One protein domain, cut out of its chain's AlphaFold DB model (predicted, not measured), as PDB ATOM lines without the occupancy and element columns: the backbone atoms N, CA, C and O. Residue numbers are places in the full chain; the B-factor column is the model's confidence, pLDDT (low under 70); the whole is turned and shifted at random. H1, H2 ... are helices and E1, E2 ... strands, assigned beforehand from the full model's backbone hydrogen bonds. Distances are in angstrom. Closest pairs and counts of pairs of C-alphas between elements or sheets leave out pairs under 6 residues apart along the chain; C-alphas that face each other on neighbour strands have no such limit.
ATOM      1  N   THR A  82      40.266  58.828   1.868       93.69
ATOM      2  CA  THR A  82      38.960  58.352   1.394       93.69
ATOM      3  C   THR A  82      38.125  59.547   0.932       93.69
ATOM      4  O   THR A  82      38.348  60.669   1.383       93.69
ATOM      5  N   ASP A  83      37.176  59.337   0.013       90.56
ATOM      6  CA  ASP A  83      36.335  60.440  -0.486       90.56
ATOM      7  C   ASP A  83      35.277  60.870   0.540       90.56
ATOM      8  O   ASP A  83      34.764  61.984   0.469       90.56
ATOM      9  N   SER A  84      34.940  59.993   1.491       90.81
ATOM     10  CA  SER A  84      34.071  60.305   2.624       90.81
ATOM     11  C   SER A  84      34.729  59.993   3.958       90.81
ATOM     12  O   SER A  84      35.692  59.228   4.040       90.81
ATOM     13  N   LYS A  85      34.209  60.622   5.019       93.31
ATOM     14  CA  LYS A  85      34.647  60.352   6.389       93.31
ATOM     15  C   LYS A  85      34.291  58.916   6.758       93.31
ATOM     16  O   LYS A  85      33.139  58.516   6.626       93.31
ATOM     17  N   VAL A  86      35.279  58.160   7.214       94.81
ATOM     18  CA  VAL A  86      35.108  56.769   7.626       94.81
ATOM     19  C   VAL A  86      36.127  56.427   8.709       94.81
ATOM     20  O   VAL A  86      37.165  57.073   8.809       94.81
ATOM     21  N   ALA A  87      35.847  55.432   9.548       95.19
ATOM     22  CA  ALA A  87      36.863  54.879  10.439       95.19
ATOM     23  C   ALA A  87      37.956  54.168   9.624       95.19
ATOM     24  O   ALA A  87      37.644  53.413   8.699       95.19
ATOM     25  N   GLY A  88      39.224  54.378   9.977       95.75
ATOM     26  CA  GLY A  88      40.374  53.779   9.300       95.75
ATOM     27  C   GLY A  88      41.212  52.936  10.253       95.75
ATOM     28  O   GLY A  88      41.425  53.303  11.406       95.75
ATOM     29  N   PHE A  89      41.696  51.795   9.775       97.00
ATOM     30  CA  PHE A  89      42.571  50.912  10.543       97.00
ATOM     31  C   PHE A  89      43.548  50.175   9.624       97.00
ATOM     32  O   PHE A  89      43.358  50.104   8.413       97.00
ATOM     33  N   VAL A  90      44.595  49.584  10.191       98.19
ATOM     34  CA  VAL A  90      45.518  48.694   9.483       98.19
ATOM     35  C   VAL A  90      45.607  47.376  10.230       98.19
ATOM     36  O   VAL A  90      45.918  47.354  11.420       98.19
ATOM     37  N   LYS A  91      45.367  46.266   9.529       97.56
ATOM     38  CA  LYS A  91      45.669  44.919  10.027       97.56
ATOM     39  C   LYS A  91      47.071  44.534   9.598       97.56
ATOM     40  O   LYS A  91      47.408  44.733   8.437       97.56
ATOM     41  N   TYR A  92      47.866  43.966  10.495       98.38
ATOM     42  CA  TYR A  92      49.259  43.638  10.209       98.38
ATOM     43  C   TYR A  92      49.739  42.370  10.927       98.38
ATOM     44  O   TYR A  92      49.096  41.853  11.845       98.38
ATOM     45  N   GLY A  93      50.875  41.844  10.473       98.12
ATOM     46  CA  GLY A  93      51.524  40.660  11.028       98.12
ATOM     47  C   GLY A  93      52.785  40.280  10.254       98.12
ATOM     48  O   GLY A  93      53.052  40.824   9.189       98.12
ATOM     49  N   THR A  94      53.567  39.341  10.779       97.94
ATOM     50  CA  THR A  94      54.782  38.820  10.119       97.94
ATOM     51  C   THR A  94      54.484  37.681   9.134       97.94
ATOM     52  O   THR A  94      55.330  37.313   8.323       97.94
ATOM     53  N   GLU A  95      53.260  37.147   9.157       97.06
ATOM     54  CA  GLU A  95      52.770  36.104   8.255       97.06
ATOM     55  C   GLU A  95      51.757  36.696   7.265       97.06
ATOM     56  O   GLU A  95      50.675  37.130   7.659       97.06
ATOM     57  N   ALA A  96      52.069  36.675   5.966       94.56
ATOM     58  CA  ALA A  96      51.234  37.284   4.921       94.56
ATOM     59  C   ALA A  96      49.777  36.777   4.899       94.56
ATOM     60  O   ALA A  96      48.850  37.517   4.585       94.56
ATOM     61  N   ASN A  97      49.550  35.512   5.249       93.12
ATOM     62  CA  ASN A  97      48.226  34.891   5.264       93.12
ATOM     63  C   ASN A  97      47.527  34.954   6.635       93.12
ATOM     64  O   ASN A  97      46.454  34.369   6.789       93.12
ATOM     65  N   ASN A  98      48.124  35.614   7.632       93.50
ATOM     66  CA  ASN A  98      47.647  35.585   9.009       93.50
ATOM     67  C   ASN A  98      47.974  36.893   9.764       93.50
ATOM     68  O   ASN A  98      48.888  36.968  10.588       93.50
ATOM     69  N   LEU A  99      47.174  37.930   9.500       95.56
ATOM     70  CA  LEU A  99      47.306  39.261  10.099       95.56
ATOM     71  C   LEU A  99      46.402  39.384  11.334       95.56
ATOM     72  O   LEU A  99      45.209  39.668  11.218       95.56
ATOM     73  N   LYS A 100      46.965  39.113  12.513       93.81
ATOM     74  CA  LYS A 100      46.229  39.069  13.792       93.81
ATOM     75  C   LYS A 100      46.213  40.397  14.545       93.81
ATOM     76  O   LYS A 100      45.372  40.571  15.421       93.81
ATOM     77  N   SER A 101      47.134  41.301  14.227       96.94
ATOM     78  CA  SER A 101      47.261  42.586  14.907       96.94
ATOM     79  C   SER A 101      46.524  43.677  14.140       96.94
ATOM     80  O   SER A 101      46.363  43.589  12.921       96.94
ATOM     81  N   GLN A 102      46.088  44.715  14.852       96.00
ATOM     82  CA  GLN A 102      45.413  45.872  14.273       96.00
ATOM     83  C   GLN A 102      45.898  47.162  14.940       96.00
ATOM     84  O   GLN A 102      46.133  47.179  16.146       96.00
ATOM     85  N   ALA A 103      46.037  48.227  14.155       97.44
ATOM     86  CA  ALA A 103      46.245  49.593  14.622       97.44
ATOM     87  C   ALA A 103      45.154  50.501  14.036       97.44
ATOM     88  O   ALA A 103      44.778  50.331  12.875       97.44
ATOM     89  N   SER A 104      44.640  51.433  14.834       96.81
ATOM     90  CA  SER A 104      43.651  52.438  14.410       96.81
ATOM     91  C   SER A 104      44.335  53.764  14.058       96.81
ATOM     92  O   SER A 104      45.552  53.882  14.204       96.81
ATOM     93  N   ASP A 105      43.574  54.758  13.599       97.44
ATOM     94  CA  ASP A 105      44.070  56.128  13.394       97.44
ATOM     95  C   ASP A 105      44.811  56.660  14.630       97.44
ATOM     96  O   ASP A 105      44.432  56.351  15.758       97.44
ATOM     97  N   ASP A 106      45.868  57.451  14.441       96.81
ATOM     98  CA  ASP A 106      46.657  57.983  15.558       96.81
ATOM     99  C   ASP A 106      45.789  58.802  16.531       96.81
ATOM    100  O   ASP A 106      46.001  58.740  17.741       96.81
ATOM    101  N   ARG A 107      44.756  59.499  16.037       95.50
ATOM    102  CA  ARG A 107      43.778  60.209  16.884       95.50
ATOM    103  C   ARG A 107      42.939  59.257  17.735       95.50
ATOM    104  O   ARG A 107      42.643  59.564  18.891       95.50
ATOM    105  N   ASP A 108      42.594  58.095  17.195       95.81
ATOM    106  CA  ASP A 108      41.827  57.068  17.905       95.81
ATOM    107  C   ASP A 108      42.702  56.350  18.937       95.81
ATOM    108  O   ASP A 108      42.240  56.011  20.024       95.81
ATOM    109  N   GLN A 109      43.986  56.143  18.623       92.56
ATOM    110  CA  GLN A 109      44.959  55.578  19.560       92.56
ATOM    111  C   GLN A 109      45.185  56.489  20.774       92.56
ATOM    112  O   GLN A 109      45.390  55.982  21.873       92.56
ATOM    113  N   ILE A 110      45.145  57.813  20.579       90.75
ATOM    114  CA  ILE A 110      45.307  58.807  21.650       90.75
ATOM    115  C   ILE A 110      44.016  58.960  22.462       90.75
ATOM    116  O   ILE A 110      44.052  58.939  23.686       90.75
ATOM    117  N   SER A 111      42.869  59.112  21.794       92.31
ATOM    118  CA  SER A 111      41.586  59.373  22.464       92.31
ATOM    119  C   SER A 111      40.893  58.121  23.014       92.31
ATOM    120  O   SER A 111      39.950  58.229  23.795       92.31
ATOM    121  N   GLY A 112      41.288  56.927  22.560       90.81
ATOM    122  CA  GLY A 112      40.621  55.661  22.874       90.81
ATOM    123  C   GLY A 112      39.246  55.482  22.214       90.81
ATOM    124  O   GLY A 112      38.593  54.462  22.435       90.81
ATOM    125  N   THR A 113      38.799  56.444  21.400       91.12
ATOM    126  CA  THR A 113      37.500  56.426  20.713       91.12
ATOM    127  C   THR A 113      37.708  56.349  19.205       91.12
ATOM    128  O   THR A 113      38.626  56.960  18.679       91.12
ATOM    129  N   ILE A 114      36.856  55.602  18.498       92.69
ATOM    130  CA  ILE A 114      36.948  55.460  17.038       92.69
ATOM    131  C   ILE A 114      36.260  56.651  16.364       92.69
ATOM    132  O   ILE A 114      35.037  56.788  16.462       92.69
ATOM    133  N   GLY A 115      37.034  57.486  15.674       92.56
ATOM    134  CA  GLY A 115      36.551  58.596  14.860       92.56
ATOM    135  C   GLY A 115      36.378  58.248  13.378       92.56
ATOM    136  O   GLY A 115      36.843  57.222  12.884       92.56
ATOM    137  N   GLU A 116      35.705  59.139  12.643       94.94
ATOM    138  CA  GLU A 116      35.569  59.056  11.186       94.94
ATOM    139  C   GLU A 116      36.295  60.220  10.507       94.94
ATOM    140  O   GLU A 116      35.989  61.396  10.736       94.94
ATOM    141  N   PHE A 117      37.234  59.896   9.620       94.81
ATOM    142  CA  PHE A 117      38.110  60.869   8.974       94.81
ATOM    143  C   PHE A 117      38.194  60.620   7.469       94.81
ATOM    144  O   PHE A 117      37.870  59.542   6.991       94.81
ATOM    145  N   GLN A 118      38.584  61.647   6.712       94.44
ATOM    146  CA  GLN A 118      38.910  61.502   5.283       94.44
ATOM    147  C   GLN A 118      40.398  61.234   5.064       94.44
ATOM    148  O   GLN A 118      40.775  60.588   4.097       94.44
ATOM    149  N   ILE A 119      41.250  61.757   5.947       95.88
ATOM    150  CA  ILE A 119      42.688  61.507   5.938       95.88
ATOM    151  C   ILE A 119      42.997  60.628   7.125       95.88
ATOM    152  O   ILE A 119      42.623  60.969   8.250       95.88
ATOM    153  N   HIS A 120      43.725  59.554   6.868       97.50
ATOM    154  CA  HIS A 120      44.196  58.641   7.887       97.50
ATOM    155  C   HIS A 120      45.706  58.734   8.024       97.50
ATOM    156  O   HIS A 120      46.425  58.743   7.024       97.50
ATOM    157  N   HIS A 121      46.170  58.787   9.268       98.31
ATOM    158  CA  HIS A 121      47.578  58.702   9.640       98.31
ATOM    159  C   HIS A 121      47.674  57.665  10.758       98.31
ATOM    160  O   HIS A 121      47.197  57.893  11.866       98.31
ATOM    161  N   ILE A 122      48.195  56.485  10.426       98.62
ATOM    162  CA  ILE A 122      48.180  55.307  11.297       98.62
ATOM    163  C   ILE A 122      49.616  54.879  11.539       98.62
ATOM    164  O   ILE A 122      50.268  54.314  10.659       98.62
ATOM    165  N   THR A 123      50.104  55.129  12.747       98.62
ATOM    166  CA  THR A 123      51.418  54.682  13.188       98.62
ATOM    167  C   THR A 123      51.293  53.334  13.879       98.62
ATOM    168  O   THR A 123      50.624  53.195  14.902       98.62
ATOM    169  N   ILE A 124      51.972  52.331  13.330       98.56
ATOM    170  CA  ILE A 124      52.076  51.002  13.926       98.56
ATOM    171  C   ILE A 124      53.342  50.976  14.772       98.56
ATOM    172  O   ILE A 124      54.425  51.287  14.279       98.56
ATOM    173  N   ARG A 125      53.204  50.627  16.051       97.56
ATOM    174  CA  ARG A 125      54.262  50.720  17.069       97.56
ATOM    175  C   ARG A 125      54.606  49.345  17.636       97.56
ATOM    176  O   ARG A 125      53.912  48.366  17.372       97.56
ATOM    177  N   SER A 126      55.662  49.299  18.447       96.88
ATOM    178  CA  SER A 126      56.088  48.098  19.181       96.88
ATOM    179  C   SER A 126      56.407  46.908  18.270       96.88
ATOM    180  O   SER A 126      56.087  45.763  18.585       96.88
ATOM    181  N   LEU A 127      57.026  47.190  17.124       97.88
ATOM    182  CA  LEU A 127      57.445  46.186  16.152       97.88
ATOM    183  C   LEU A 127      58.864  45.685  16.422       97.88
ATOM    184  O   LEU A 127      59.668  46.352  17.072       97.88
ATOM    185  N   GLU A 128      59.182  44.520  15.867       97.50
ATOM    186  CA  GLU A 128      60.543  43.996  15.848       97.50
ATOM    187  C   GLU A 128      61.381  44.691  14.769       97.50
ATOM    188  O   GLU A 128      60.887  44.985  13.678       97.50
ATOM    189  N   GLN A 129      62.662  44.915  15.063       95.75
ATOM    190  CA  GLN A 129      63.625  45.523  14.140       95.75
ATOM    191  C   GLN A 129      64.048  44.589  13.010       95.75
ATOM    192  O   GLN A 129      64.159  43.380  13.199       95.75
ATOM    193  N   ALA A 130      64.374  45.167  11.852       95.69
ATOM    194  CA  ALA A 130      64.810  44.445  10.658       95.69
ATOM    195  C   ALA A 130      63.863  43.302  10.221       95.69
ATOM    196  O   ALA A 130      64.303  42.357   9.556       95.69
ATOM    197  N   THR A 131      62.571  43.414  10.537       97.50
ATOM    198  CA  THR A 131      61.548  42.386  10.317       97.50
ATOM    199  C   THR A 131      60.576  42.823   9.227       97.50
ATOM    200  O   THR A 131      60.140  43.974   9.173       97.50
ATOM    201  N   THR A 132      60.236  41.895   8.331       97.94
ATOM    202  CA  THR A 132      59.206  42.123   7.314       97.94
ATOM    203  C   THR A 132      57.825  41.953   7.934       97.94
ATOM    204  O   THR A 132      57.507  40.898   8.483       97.94
ATOM    205  N   TYR A 133      56.996  42.979   7.790       98.31
ATOM    206  CA  TYR A 133      55.586  42.977   8.135       98.31
ATOM    207  C   TYR A 133      54.739  43.055   6.873       98.31
ATOM    208  O   TYR A 133      55.053  43.769   5.919       98.31
ATOM    209  N   TYR A 134      53.634  42.329   6.909       98.44
ATOM    210  CA  TYR A 134      52.574  42.389   5.927       98.44
ATOM    211  C   TYR A 134      51.393  43.145   6.508       98.44
ATOM    212  O   TYR A 134      51.142  43.057   7.714       98.44
ATOM    213  N   TYR A 135      50.663  43.872   5.669       98.19
ATOM    214  CA  TYR A 135      49.503  44.619   6.127       98.19
ATOM    215  C   TYR A 135      48.378  44.727   5.097       98.19
ATOM    216  O   TYR A 135      48.579  44.613   3.888       98.19
ATOM    217  N   LEU A 136      47.174  44.959   5.615       97.44
ATOM    218  CA  LEU A 136      45.966  45.298   4.877       97.44
ATOM    219  C   LEU A 136      45.398  46.591   5.446       97.44
ATOM    220  O   LEU A 136      45.273  46.736   6.664       97.44
ATOM    221  N   ILE A 137      45.014  47.503   4.565       97.44
ATOM    222  CA  ILE A 137      44.350  48.744   4.966       97.44
ATOM    223  C   ILE A 137      42.874  48.444   5.129       97.44
ATOM    224  O   ILE A 137      42.301  47.751   4.298       97.44
ATOM    225  N   GLY A 138      42.258  48.938   6.188       94.88
ATOM    226  CA  GLY A 138      40.853  48.733   6.464       94.88
ATOM    227  C   GLY A 138      40.081  50.031   6.612       94.88
ATOM    228  O   GLY A 138      40.594  51.004   7.163       94.88
ATOM    229  N   THR A 139      38.839  50.032   6.127       94.31
ATOM    230  CA  THR A 139      37.911  51.156   6.291       94.31
ATOM    231  C   THR A 139      36.535  50.679   6.756       94.31
ATOM    232  O   THR A 139      36.048  49.604   6.384       94.31
ATOM    233  N   GLY A 140      35.905  51.487   7.608       87.44
ATOM    234  CA  GLY A 140      34.526  51.334   8.062       87.44
ATOM    235  C   GLY A 140      34.257  49.993   8.738       87.44
ATOM    236  O   GLY A 140      35.016  49.537   9.590       87.44
ATOM    237  N   SER A 141      33.171  49.331   8.332       75.88
ATOM    238  CA  SER A 141      32.657  48.092   8.934       75.88
ATOM    239  C   SER A 141      33.493  46.832   8.651       75.88
ATOM    240  O   SER A 141      32.957  45.723   8.671       75.88
ATOM    241  N   GLY A 142      34.788  46.976   8.364       73.38
ATOM    242  CA  GLY A 142      35.719  45.854   8.236       73.38
ATOM    243  C   GLY A 142      36.166  45.520   6.814       73.38
ATOM    244  O   GLY A 142      36.789  44.473   6.629       73.38
ATOM    245  N   ASN A 143      35.879  46.374   5.824       84.44
ATOM    246  CA  ASN A 143      36.414  46.200   4.473       84.44
ATOM    247  C   ASN A 143      37.936  46.318   4.517       84.44
ATOM    248  O   ASN A 143      38.450  47.199   5.201       84.44
ATOM    249  N   THR A 144      38.646  45.451   3.797       91.88
ATOM    250  CA  THR A 144      40.111  45.469   3.720       91.88
ATOM    251  C   THR A 144      40.593  45.559   2.281       91.88
ATOM    252  O   THR A 144      40.001  44.953   1.388       91.88
ATOM    253  N   PHE A 145      41.698  46.266   2.084       93.50
ATOM    254  CA  PHE A 145      42.321  46.560   0.805       93.50
ATOM    255  C   PHE A 145      43.752  46.032   0.808       93.50
ATOM    256  O   PHE A 145      44.480  46.165   1.798       93.50
ATOM    257  N   ASP A 146      44.116  45.419  -0.310       93.31
ATOM    258  CA  ASP A 146      45.373  44.722  -0.538       93.31
ATOM    259  C   ASP A 146      46.081  45.269  -1.790       93.31
ATOM    260  O   ASP A 146      45.543  46.114  -2.512       93.31
ATOM    261  N   ASP A 147      47.303  44.806  -2.028       91.12
ATOM    262  CA  ASP A 147      48.050  45.039  -3.258       91.12
ATOM    263  C   ASP A 147      47.739  43.926  -4.268       91.12
ATOM    264  O   ASP A 147      48.409  42.893  -4.339       91.12
ATOM    265  N   ASN A 148      46.674  44.124  -5.046       89.12
ATOM    266  CA  ASN A 148      46.311  43.260  -6.173       89.12
ATOM    267  C   ASN A 148      46.167  41.769  -5.799       89.12
ATOM    268  O   ASN A 148      46.587  40.874  -6.537       89.12
ATOM    269  N   GLY A 149      45.537  41.492  -4.656       88.25
ATOM    270  CA  GLY A 149      45.312  40.146  -4.129       88.25
ATOM    271  C   GLY A 149      46.435  39.610  -3.239       88.25
ATOM    272  O   GLY A 149      46.387  38.435  -2.868       88.25
ATOM    273  N   GLN A 150      47.444  40.420  -2.905       92.25
ATOM    274  CA  GLN A 150      48.468  40.124  -1.898       92.25
ATOM    275  C   GLN A 150      48.513  41.238  -0.847       92.25
ATOM    276  O   GLN A 150      48.326  42.398  -1.195       92.25
ATOM    277  N   PRO A 151      48.763  40.941   0.439       95.88
ATOM    278  CA  PRO A 151      48.948  42.003   1.421       95.88
ATOM    279  C   PRO A 151      50.168  42.858   1.060       95.88
ATOM    280  O   PRO A 151      51.161  42.350   0.531       95.88
ATOM    281  N   PHE A 152      50.115  44.141   1.404       97.56
ATOM    282  CA  PHE A 152      51.270  45.024   1.282       97.56
ATOM    283  C   PHE A 152      52.415  44.518   2.164       97.56
ATOM    284  O   PHE A 152      52.168  43.886   3.190       97.56
ATOM    285  N   GLY A 153      53.661  44.813   1.787       96.75
ATOM    286  CA  GLY A 153      54.853  44.415   2.535       96.75
ATOM    287  C   GLY A 153      55.754  45.603   2.849       96.75
ATOM    288  O   GLY A 153      56.017  46.435   1.986       96.75
ATOM    289  N   ILE A 154      56.260  45.658   4.077       97.19
ATOM    290  CA  ILE A 154      57.226  46.662   4.531       97.19
ATOM    291  C   ILE A 154      58.223  46.010   5.484       97.19
ATOM    292  O   ILE A 154      57.876  45.084   6.214       97.19
ATOM    293  N   LYS A 155      59.472  46.471   5.488       97.38
ATOM    294  CA  LYS A 155      60.493  45.997   6.424       97.38
ATOM    295  C   LYS A 155      60.851  47.116   7.393       97.38
ATOM    296  O   LYS A 155      61.168  48.215   6.949       97.38
ATOM    297  N   THR A 156      60.804  46.840   8.694       97.62
ATOM    298  CA  THR A 156      61.279  47.784   9.715       97.62
ATOM    299  C   THR A 156      62.789  47.984   9.600       97.62
ATOM    300  O   THR A 156      63.526  47.108   9.133       97.62
TER     301      THR A 156
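What this domain is: This is residues 82 to 156 of the 530 residues of the protein "Pur_ac_phosph_N domain-containing protein" of Candidatus Pacebacteria bacterium CG_4_10_14_3_um_filter_34_15 (UniProt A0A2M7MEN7). A small, twisted sheet of five strands forms a wall, with E4 crossing part of one face and E1 folded round beside the beginning of E4; the short helix H1 sits at one corner, near E3 and E4, and no named element covers the other face. In the sheet E2 and E5 run side by side, E3 is beside E2, and E6 and E7 pair with different stretches of E5. The printed part has 75 residues, with seven named strands and one named helix in the order E1 E2 E3 H1 E4 E5 E6 E7. The sheet is branched and antiparallel, and the class is mostly strand. The whole is compact, with a radius of gyration of the C-alphas of 12.4 A and spans of 32 by 27 by 17 A.

Where its parts are: E5, residues 132 to 139, is 23.2 A long, from C-alpha 132 at (59.206, 42.123, 7.314) to C-alpha 139 at (37.911, 51.156, 6.291). E2, residues 88 to 93, measures 17.3 A. E3 holds residues 101 to 104, E6 residues 143 to 145, and E7 residues 152 to 155, with C-alpha 155 at (60.493, 45.997, 6.424). E4, residues 117 to 124, measures 17.8 A. E1 holds residues 82 to 86, starting at C-alpha 82 (38.960, 58.352, 1.394), and H1 holds residues 106 to 111.

How they stand to each other: E5 has three antiparallel neighbours, with E2 on one side and E6 and E7 on the other side. N 91 and O 136 of E2 and E5 are within hydrogen-bond range at 2.9 A. The pairing is staggered: E7 pairs with residues 132 to 135 of E5, with N 133 and O 154 at 2.8 A, and E6 with residues 137 to 139, with N 145 and O 137 at 2.7 A; E5 and E6 form a hairpin. E2 and E3 form another hairpin, with N 90 and O 103 at 2.8 A. The sheet is strongly twisted, but only just, its C-alphas lying up to 4.5 A off the best plane. E1 and E4 pair with no named strand. The closest C-alphas of E4 and E2 are those of His 120 and Gly 88, 6.3 A apart; those of E4 and E3 are Ile 124 and Ala 103, 6.0 A apart. E1 runs on into E2 at 88 degrees across a break of 1 residue, and its Lys 85 has its C-alpha 4.4 A from that of Phe 117 in E4. H1 only grazes the sheet, with residues 106 to 110; every O i to N i+4 pair inside it is within hydrogen-bond range. E4 and E5 are apart.

The domain as a whole: The two C-alphas farthest apart are those of Ser 84 and Ala 130, at 35.5 A. The printed part has no cut and no long link. Its mean pLDDT is 94.6, and no printed residue is under 70.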